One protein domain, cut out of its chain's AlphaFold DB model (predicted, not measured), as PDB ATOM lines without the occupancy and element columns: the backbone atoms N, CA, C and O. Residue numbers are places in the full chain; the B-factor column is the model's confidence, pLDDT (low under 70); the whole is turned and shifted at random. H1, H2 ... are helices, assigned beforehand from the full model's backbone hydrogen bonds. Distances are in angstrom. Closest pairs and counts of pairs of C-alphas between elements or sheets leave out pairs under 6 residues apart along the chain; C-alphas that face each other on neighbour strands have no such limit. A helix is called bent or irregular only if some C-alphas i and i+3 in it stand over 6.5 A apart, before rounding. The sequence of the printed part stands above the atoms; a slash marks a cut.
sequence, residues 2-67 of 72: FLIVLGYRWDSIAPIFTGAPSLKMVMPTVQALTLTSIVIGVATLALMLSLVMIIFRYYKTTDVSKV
ATOM      1  N   PHE A   2      12.668 -12.142 -25.597       92.69
ATOM      2  CA  PHE A   2      11.833 -12.397 -24.412       92.69
ATOM      3  C   PHE A   2      11.770 -13.870 -23.975       92.69
ATOM      4  O   PHE A   2      12.051 -14.169 -22.820       92.69
ATOM      5  N   LEU A   3      11.495 -14.791 -24.907       90.62
ATOM      6  CA  LEU A   3      11.460 -16.226 -24.608       90.62
ATOM      7  C   LEU A   3      12.756 -16.710 -23.946       90.62
ATOM      8  O   LEU A   3      12.693 -17.345 -22.905       90.62
ATOM      9  N   ILE A   4      13.922 -16.338 -24.482       90.00
ATOM     10  CA  ILE A   4      15.232 -16.743 -23.944       90.00
ATOM     11  C   ILE A   4      15.398 -16.282 -22.491       90.00
ATOM     12  O   ILE A   4      15.876 -17.047 -21.657       90.00
ATOM     13  N   VAL A   5      14.964 -15.057 -22.177       91.50
ATOM     14  CA  VAL A   5      15.053 -14.493 -20.821       91.50
ATOM     15  C   VAL A   5      14.198 -15.289 -19.833       91.50
ATOM     16  O   VAL A   5      14.657 -15.568 -18.731       91.50
ATOM     17  N   LEU A   6      13.002 -15.735 -20.234       91.12
ATOM     18  CA  LEU A   6      12.141 -16.579 -19.391       91.12
ATOM     19  C   LEU A   6      12.764 -17.942 -19.059       91.12
ATOM     20  O   LEU A   6      12.442 -18.539 -18.036       91.12
ATOM     21  N   GLY A   7      13.641 -18.453 -19.925       87.38
ATOM     22  CA  GLY A   7      14.327 -19.724 -19.708       87.38
ATOM     23  C   GLY A   7      15.535 -19.638 -18.772       87.38
ATOM     24  O   GLY A   7      16.051 -20.691 -18.388       87.38
ATOM     25  N   TYR A   8      15.998 -18.430 -18.422       89.25
ATOM     26  CA  TYR A   8      17.227 -18.206 -17.658       89.25
ATOM     27  C   TYR A   8      17.129 -18.723 -16.218       89.25
ATOM     28  O   TYR A   8      16.131 -18.535 -15.524       89.25
ATOM     29  N   ARG A   9      18.204 -19.363 -15.752       87.69
ATOM     30  CA  ARG A   9      18.359 -19.865 -14.384       87.69
ATOM     31  C   ARG A   9      19.792 -19.594 -13.918       87.69
ATOM     32  O   ARG A   9      20.731 -19.829 -14.675       87.69
ATOM     33  N   TRP A  10      19.959 -19.109 -12.685       87.69
ATOM     34  CA  TRP A  10      21.283 -18.844 -12.102       87.69
ATOM     35  C   TRP A  10      22.119 -20.119 -11.977       87.69
ATOM     36  O   TRP A  10      21.589 -21.166 -11.598       87.69
ATOM     37  N   ASP A  11      23.420 -20.018 -12.254       85.31
ATOM     38  CA  ASP A  11      24.398 -21.122 -12.240       85.31
ATOM     39  C   ASP A  11      23.998 -22.339 -13.088       85.31
ATOM     40  O   ASP A  11      24.401 -23.469 -12.806       85.31
ATOM     41  N   SER A  12      23.162 -22.131 -14.107       86.31
ATOM     42  CA  SER A  12      22.734 -23.196 -15.005       86.31
ATOM     43  C   SER A  12      23.602 -23.274 -16.257       86.31
ATOM     44  O   SER A  12      23.962 -22.256 -16.846       86.31
ATOM     45  N   ILE A  13      23.865 -24.497 -16.712       88.94
ATOM     46  CA  ILE A  13      24.563 -24.787 -17.968       88.94
ATOM     47  C   ILE A  13      23.578 -25.084 -19.110       88.94
ATOM     48  O   ILE A  13      22.370 -25.241 -18.899       88.94
ATOM     49  N   ALA A  14      24.093 -25.175 -20.338       87.56
ATOM     50  CA  ALA A  14      23.305 -25.611 -21.488       87.56
ATOM     51  C   ALA A  14      22.703 -27.015 -21.245       87.56
ATOM     52  O   ALA A  14      23.379 -27.861 -20.657       87.56
ATOM     53  N   PRO A  15      21.458 -27.285 -21.689       86.81
ATOM     54  CA  PRO A  15      20.779 -28.562 -21.473       86.81
ATOM     55  C   PRO A  15      21.296 -29.644 -22.435       86.81
ATOM     56  O   PRO A  15      20.574 -30.147 -23.292       86.81
ATOM     57  N   ILE A  16      22.579 -29.971 -22.309       88.00
ATOM     58  CA  ILE A  16      23.284 -30.985 -23.089       88.00
ATOM     59  C   ILE A  16      23.923 -31.935 -22.081       88.00
ATOM     60  O   ILE A  16      24.776 -31.530 -21.297       88.00
ATOM     61  N   PHE A  17      23.487 -33.195 -22.077       86.00
ATOM     62  CA  PHE A  17      23.959 -34.191 -21.107       86.00
ATOM     63  C   PHE A  17      25.366 -34.715 -21.412       86.00
ATOM     64  O   PHE A  17      26.082 -35.152 -20.512       86.00
ATOM     65  N   THR A  18      25.784 -34.673 -22.673       88.50
ATOM     66  CA  THR A  18      27.082 -35.175 -23.121       88.50
ATOM     67  C   THR A  18      28.210 -34.273 -22.614       88.50
ATOM     68  O   THR A  18      28.342 -33.137 -23.061       88.50
ATOM     69  N   GLY A  19      29.027 -34.778 -21.682       82.19
ATOM     70  CA  GLY A  19      30.141 -34.021 -21.093       82.19
ATOM     71  C   GLY A  19      29.717 -32.950 -20.081       82.19
ATOM     72  O   GLY A  19      30.444 -31.978 -19.887       82.19
ATOM     73  N   ALA A  20      28.543 -33.095 -19.455       82.75
ATOM     74  CA  ALA A  20      27.993 -32.086 -18.555       82.75
ATOM     75  C   ALA A  20      28.781 -31.981 -17.228       82.75
ATOM     76  O   ALA A  20      28.826 -32.951 -16.470       82.75
ATOM     77  N   PRO A  21      29.336 -30.801 -16.885       78.19
ATOM     78  CA  PRO A  21      30.020 -30.579 -15.606       78.19
ATOM     79  C   PRO A  21      29.054 -30.374 -14.422       78.19
ATOM     80  O   PRO A  21      29.487 -30.333 -13.275       78.19
ATOM     81  N   SER A  22      27.753 -30.204 -14.683       83.69
ATOM     82  CA  SER A  22      26.718 -29.934 -13.679       83.69
ATOM     83  C   SER A  22      25.357 -30.470 -14.132       83.69
ATOM     84  O   SER A  22      25.065 -30.514 -15.324       83.69
ATOM     85  N   LEU A  23      24.495 -30.837 -13.178       84.88
ATOM     86  CA  LEU A  23      23.096 -31.218 -13.433       84.88
ATOM     87  C   LEU A  23      22.137 -30.015 -13.487       84.88
ATOM     88  O   LEU A  23      20.977 -30.161 -13.876       84.88
ATOM     89  N   LYS A  24      22.584 -28.818 -13.090       87.12
ATOM     90  CA  LYS A  24      21.747 -27.614 -13.096       87.12
ATOM     91  C   LYS A  24      21.717 -27.033 -14.511       87.12
ATOM     92  O   LYS A  24      22.694 -26.444 -14.958       87.12
ATOM     93  N   MET A  25      20.608 -27.208 -15.226       89.31
ATOM     94  CA  MET A  25      20.477 -26.810 -16.637       89.31
ATOM     95  C   MET A  25      19.429 -25.708 -16.848       89.31
ATOM     96  O   MET A  25      18.516 -25.517 -16.036       89.31
ATOM     97  N   VAL A  26      19.592 -24.944 -17.928       90.44
ATOM     98  CA  VAL A  26      18.624 -23.947 -18.423       90.44
ATOM     99  C   VAL A  26      17.389 -24.670 -18.976       90.44
ATOM    100  O   VAL A  26      17.467 -25.838 -19.350       90.44
ATOM    101  N   MET A  27      16.231 -24.005 -19.019       91.06
ATOM    102  CA  MET A  27      14.982 -24.624 -19.473       91.06
ATOM    103  C   MET A  27      15.041 -25.039 -20.966       91.06
ATOM    104  O   MET A  27      15.088 -24.162 -21.834       91.06
ATOM    105  N   PRO A  28      14.982 -26.346 -21.303       89.62
ATOM    106  CA  PRO A  28      15.126 -26.812 -22.687       89.62
ATOM    107  C   PRO A  28      13.896 -26.517 -23.559       89.62
ATOM    108  O   PRO A  28      14.020 -26.318 -24.765       89.62
ATOM    109  N   THR A  29      12.703 -26.435 -22.960       92.31
ATOM    110  CA  THR A  29      11.445 -26.167 -23.679       92.31
ATOM    111  C   THR A  29      11.459 -24.802 -24.364       92.31
ATOM    112  O   THR A  29      11.066 -24.674 -25.523       92.31
ATOM    113  N   VAL A  30      11.982 -23.789 -23.675       93.38
ATOM    114  CA  VAL A  30      12.142 -22.433 -24.204       93.38
ATOM    115  C   VAL A  30      13.128 -22.405 -25.370       93.38
ATOM    116  O   VAL A  30      12.876 -21.721 -26.359       93.38
ATOM    117  N   GLN A  31      14.226 -23.163 -25.292       91.00
ATOM    118  CA  GLN A  31      15.214 -23.226 -26.372       91.00
ATOM    119  C   GLN A  31      14.607 -23.810 -27.651       91.00
ATOM    120  O   GLN A  31      14.734 -23.207 -28.718       91.00
ATOM    121  N   ALA A  32      13.862 -24.913 -27.535       93.94
ATOM    122  CA  ALA A  32      13.138 -25.494 -28.663       93.94
ATOM    123  C   ALA A  32      12.150 -24.487 -29.276       93.94
ATOM    124  O   ALA A  32      12.188 -24.238 -30.480       93.94
ATOM    125  N   LEU A  33      11.342 -23.825 -28.439       94.81
ATOM    126  CA  LEU A  33      10.372 -22.827 -28.893       94.81
ATOM    127  C   LEU A  33      11.041 -21.653 -29.626       94.81
ATOM    128  O   LEU A  33      10.539 -21.186 -30.650       94.81
ATOM    129  N   THR A  34      12.196 -21.190 -29.139       94.69
ATOM    130  CA  THR A  34      12.943 -20.111 -29.798       94.69
ATOM    131  C   THR A  34      13.477 -20.523 -31.165       94.69
ATOM    132  O   THR A  34      13.313 -19.756 -32.113       94.69
ATOM    133  N   LEU A  35      14.033 -21.731 -31.307       94.44
ATOM    134  CA  LEU A  35      14.533 -22.226 -32.593       94.44
ATOM    135  C   LEU A  35      13.406 -22.344 -33.623       94.44
ATOM    136  O   LEU A  35      13.559 -21.869 -34.749       94.44
ATOM    137  N   THR A  36      12.243 -22.869 -33.229       95.88
ATOM    138  CA  THR A  36      11.057 -22.903 -34.097       95.88
ATOM    139  C   THR A  36      10.633 -21.492 -34.510       95.88
ATOM    140  O   THR A  36      10.398 -21.243 -35.691       95.88
ATOM    141  N   SER A  37      10.585 -20.541 -33.570       95.56
ATOM    142  CA  SER A  37      10.180 -19.162 -33.872       95.56
ATOM    143  C   SER A  37      11.124 -18.457 -34.854       95.56
ATOM    144  O   SER A  37      10.662 -17.690 -35.698       95.56
ATOM    145  N   ILE A  38      12.429 -18.750 -34.798       96.94
ATOM    146  CA  ILE A  38      13.421 -18.198 -35.729       96.94
ATOM    147  C   ILE A  38      13.160 -18.720 -37.142       96.94
ATOM    148  O   ILE A  38      13.094 -17.929 -38.080       96.94
ATOM    149  N   VAL A  39      12.959 -20.031 -37.300       97.94
ATOM    150  CA  VAL A  39      12.693 -20.638 -38.615       97.94
ATOM    151  C   VAL A  39      11.388 -20.103 -39.213       97.94
ATOM    152  O   VAL A  39      11.364 -19.734 -40.385       97.94
ATOM    153  N   ILE A  40      10.328 -19.976 -38.406       97.69
ATOM    154  CA  ILE A  40       9.059 -19.364 -38.836       97.69
ATOM    155  C   ILE A  40       9.276 -17.906 -39.271       97.69
ATOM    156  O   ILE A  40       8.775 -17.488 -40.317       97.69
ATOM    157  N   GLY A  41      10.049 -17.130 -38.506       97.31
ATOM    158  CA  GLY A  41      10.374 -15.742 -38.839       97.31
ATOM    159  C   GLY A  41      11.115 -15.612 -40.170       97.31
ATOM    160  O   GLY A  41      10.749 -14.791 -41.006       97.31
ATOM    161  N   VAL A  42      12.109 -16.466 -40.418       98.19
ATOM    162  CA  VAL A  42      12.849 -16.474 -41.690       98.19
ATOM    163  C   VAL A  42      11.951 -16.899 -42.855       98.19
ATOM    164  O   VAL A  42      11.976 -16.260 -43.905       98.19
ATOM    165  N   ALA A  43      11.119 -17.928 -42.678       98.25
ATOM    166  CA  ALA A  43      10.212 -18.406 -43.723       98.25
ATOM    167  C   ALA A  43       9.168 -17.346 -44.118       98.25
ATOM    168  O   ALA A  43       8.938 -17.100 -45.303       98.25
ATOM    169  N   THR A  44       8.564 -16.681 -43.131       98.06
ATOM    170  CA  THR A  44       7.590 -15.604 -43.371       98.06
ATOM    171  C   THR A  44       8.239 -14.368 -43.993       98.06
ATOM    172  O   THR A  44       7.660 -13.776 -44.902       98.06
ATOM    173  N   LEU A  45       9.465 -14.017 -43.588       98.00
ATOM    174  CA  LEU A  45      10.238 -12.944 -44.212       98.00
ATOM    175  C   LEU A  45      10.532 -13.247 -45.687       98.00
ATOM    176  O   LEU A  45      10.319 -12.390 -46.541       98.00
ATOM    177  N   ALA A  46      10.974 -14.468 -45.999       98.06
ATOM    178  CA  ALA A  46      11.237 -14.893 -47.371       98.06
ATOM    179  C   ALA A  46       9.969 -14.845 -48.242       98.06
ATOM    180  O   ALA A  46      10.012 -14.355 -49.371       98.06
ATOM    181  N   LEU A  47       8.828 -15.291 -47.703       97.94
ATOM    182  CA  LEU A  47       7.537 -15.213 -48.385       97.94
ATOM    183  C   LEU A  47       7.147 -13.758 -48.681       97.94
ATOM    184  O   LEU A  47       6.817 -13.430 -49.820       97.94
ATOM    185  N   MET A  48       7.226 -12.875 -47.682       97.62
ATOM    186  CA  MET A  48       6.896 -11.457 -47.850       97.62
ATOM    187  C   MET A  48       7.831 -10.766 -48.845       97.62
ATOM    188  O   MET A  48       7.367 -10.020 -49.702       97.62
ATOM    189  N   LEU A  49       9.133 -11.057 -48.804       96.69
ATOM    190  CA  LEU A  49      10.094 -10.538 -49.779       96.69
ATOM    191  C   LEU A  49       9.784 -11.013 -51.201       96.69
ATOM    192  O   LEU A  49       9.852 -10.215 -52.135       96.69
ATOM    193  N   SER A  50       9.397 -12.278 -51.374       97.06
ATOM    194  CA  SER A  50       8.961 -12.805 -52.671       97.06
ATOM    195  C   SER A  50       7.754 -12.029 -53.211       97.06
ATOM    196  O   SER A  50       7.769 -11.576 -54.356       97.06
ATOM    197  N   LEU A  51       6.748 -11.773 -52.368       93.44
ATOM    198  CA  LEU A  51       5.583 -10.964 -52.740       93.44
ATOM    199  C   LEU A  51       5.973  -9.530 -53.115       93.44
ATOM    200  O   LEU A  51       5.533  -9.027 -54.147       93.44
ATOM    201  N   VAL A  52       6.842  -8.885 -52.332       93.81
ATOM    202  CA  VAL A  52       7.351  -7.538 -52.636       93.81
ATOM    203  C   VAL A  52       8.081  -7.515 -53.980       93.81
ATOM    204  O   VAL A  52       7.860  -6.602 -54.775       93.81
ATOM    205  N   MET A  53       8.895  -8.529 -54.288       94.38
ATOM    206  CA  MET A  53       9.559  -8.632 -55.591       94.38
ATOM    207  C   MET A  53       8.561  -8.770 -56.744       94.38
ATOM    208  O   MET A  53       8.763  -8.167 -57.799       94.38
ATOM    209  N   ILE A  54       7.481  -9.533 -56.557       92.44
ATOM    210  CA  ILE A  54       6.409  -9.668 -57.550       92.44
ATOM    211  C   ILE A  54       5.728  -8.313 -57.767       92.44
ATOM    212  O   ILE A  54       5.657  -7.846 -58.901       92.44
ATOM    213  N   ILE A  55       5.306  -7.632 -56.699       90.25
ATOM    214  CA  ILE A  55       4.660  -6.311 -56.781       90.25
ATOM    215  C   ILE A  55       5.578  -5.303 -57.483       90.25
ATOM    216  O   ILE A  55       5.140  -4.587 -58.384       90.25
ATOM    217  N   PHE A  56       6.868  -5.291 -57.143       90.50
ATOM    218  CA  PHE A  56       7.838  -4.399 -57.768       90.50
ATOM    219  C   PHE A  56       7.993  -4.655 -59.275       90.50
ATOM    220  O   PHE A  56       8.190  -3.713 -60.042       90.50
ATOM    221  N   ARG A  57       7.862  -5.905 -59.742       88.75
ATOM    222  CA  ARG A  57       7.889  -6.209 -61.183       88.75
ATOM    223  C   ARG A  57       6.722  -5.567 -61.935       88.75
ATOM    224  O   ARG A  57       6.962  -5.070 -63.034       88.75
ATOM    225  N   TYR A  58       5.525  -5.545 -61.347       86.44
ATOM    226  CA  TYR A  58       4.321  -4.975 -61.964       86.44
ATOM    227  C   TYR A  58       4.246  -3.449 -61.842       86.44
ATOM    228  O   TYR A  58       4.014  -2.769 -62.834       86.44
ATOM    229  N   TYR A  59       4.471  -2.902 -60.646       86.19
ATOM    230  CA  TYR A  59       4.250  -1.478 -60.369       86.19
ATOM    231  C   TYR A  59       5.525  -0.625 -60.451       86.19
ATOM    232  O   TYR A  59       5.433   0.600 -60.439       86.19
ATOM    233  N   LYS A  60       6.719  -1.242 -60.515       87.25
ATOM    234  CA  LYS A  60       8.040  -0.568 -60.560       87.25
ATOM    235  C   LYS A  60       8.271   0.453 -59.439       87.25
ATOM    236  O   LYS A  60       9.127   1.326 -59.546       87.25
ATOM    237  N   THR A  61       7.524   0.331 -58.349       85.19
ATOM    238  CA  THR A  61       7.581   1.212 -57.186       85.19
ATOM    239  C   THR A  61       7.416   0.380 -55.925       85.19
ATOM    240  O   THR A  61       6.699  -0.619 -55.917       85.19
ATOM    241  N   THR A  62       8.100   0.789 -54.863       85.88
ATOM    242  CA  THR A  62       7.919   0.260 -53.505       85.88
ATOM    243  C   THR A  62       7.007   1.153 -52.658       85.88
ATOM    244  O   THR A  62       6.696   0.812 -51.521       85.88
ATOM    245  N   ASP A  63       6.563   2.290 -53.203       86.38
ATOM    246  CA  ASP A  63       5.630   3.209 -52.550       86.38
ATOM    247  C   ASP A  63       4.215   2.623 -52.539       86.38
ATOM    248  O   ASP A  63       3.555   2.549 -53.579       86.38
ATOM    249  N   VAL A  64       3.753   2.242 -51.348       83.94
ATOM    250  CA  VAL A  64       2.431   1.644 -51.109       83.94
ATOM    251  C   VAL A  64       1.304   2.552 -51.610       83.94
ATOM    252  O   VAL A  64       0.308   2.060 -52.131       83.94
ATOM    253  N   SER A  65       1.478   3.876 -51.548       84.69
ATOM    254  CA  SER A  65       0.465   4.846 -51.987       84.69
ATOM    255  C   SER A  65       0.249   4.821 -53.496       84.69
ATOM    256  O   SER A  65      -0.836   5.157 -53.961       84.69
ATOM    257  N   LYS A  66       1.269   4.419 -54.266       78.38
ATOM    258  CA  LYS A  66       1.214   4.271 -55.731       78.38
ATOM    259  C   LYS A  66       0.701   2.894 -56.160       78.38
ATOM    260  O   LYS A  66       0.326   2.715 -57.316       78.38
ATOM    261  N   VAL A  67       0.643   1.940 -55.232       77.81
ATOM    262  CA  VAL A  67       0.014   0.625 -55.409       77.81
ATOM    263  C   VAL A  67      -1.477   0.744 -55.058       77.81
ATOM    264  O   VAL A  67      -1.973   0.122 -54.128       77.81
TER     265      VAL A  67
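Overview. This is residues 2 to 67 of the 72 residues of the protein "Cation:proton antiporter" of Methanomicrobiales archaeon (UniProt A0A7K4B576). One long straight helix, H2, makes most of the length of a rod, with the short helix H1 packed beside its first turns. Between H1 and H2, residues 7 to 27 make a wide loop at the end of the rod where H2 begins, and after H2 residues 60 to 67 turn back as a small hook at the other end. The printed part has 66 residues with two named helices, H1 then H2, and no named strand; the class is all helix, with 37 residues in the named elements. The whole is extended, with a radius of gyration of the C-alphas of 20.5 A, and the C-alphas span 59 by 22 by 14 A.

Arrangement. H1, residues 2 to 6, and H2, residues 28 to 59, touch, with 7 pairs of C-alphas within 8 A. Their closest C-alphas are those of Leu 3 and Val 30, 6.3 A apart. H2 touches H1 with residues 30 to 34 alone, and the two centres are 20.5 A apart. Residues 38 to 51, which belong to H2, stand free. In both helices every O i to N i+4 pair is within hydrogen-bond range.

Along the chain. H1 runs from Phe 2, C-alpha at (11.833, -12.397, -24.412), to Leu 6, 6.5 A from first to last C-alpha. H2 runs from Pro 28, C-alpha at (15.126, -26.812, -22.687), to Tyr 59, C-alpha at (4.250, -1.478, -60.369). It has 32 residues, is 46.7 A from first to last C-alpha, and is not bent.

Size, cuts and confidence. The two C-alphas farthest apart are those of Pro 21 and Lys 66, at 60.5 A. The link from H1 to H2, 21 residues, is long, and its C-alphas lie 15 to 29 A from the mean of the C-alphas. The printed part, residues 2 to 67, has no cut. The mean pLDDT of the printed part is 90.4, and no printed residue is under 70.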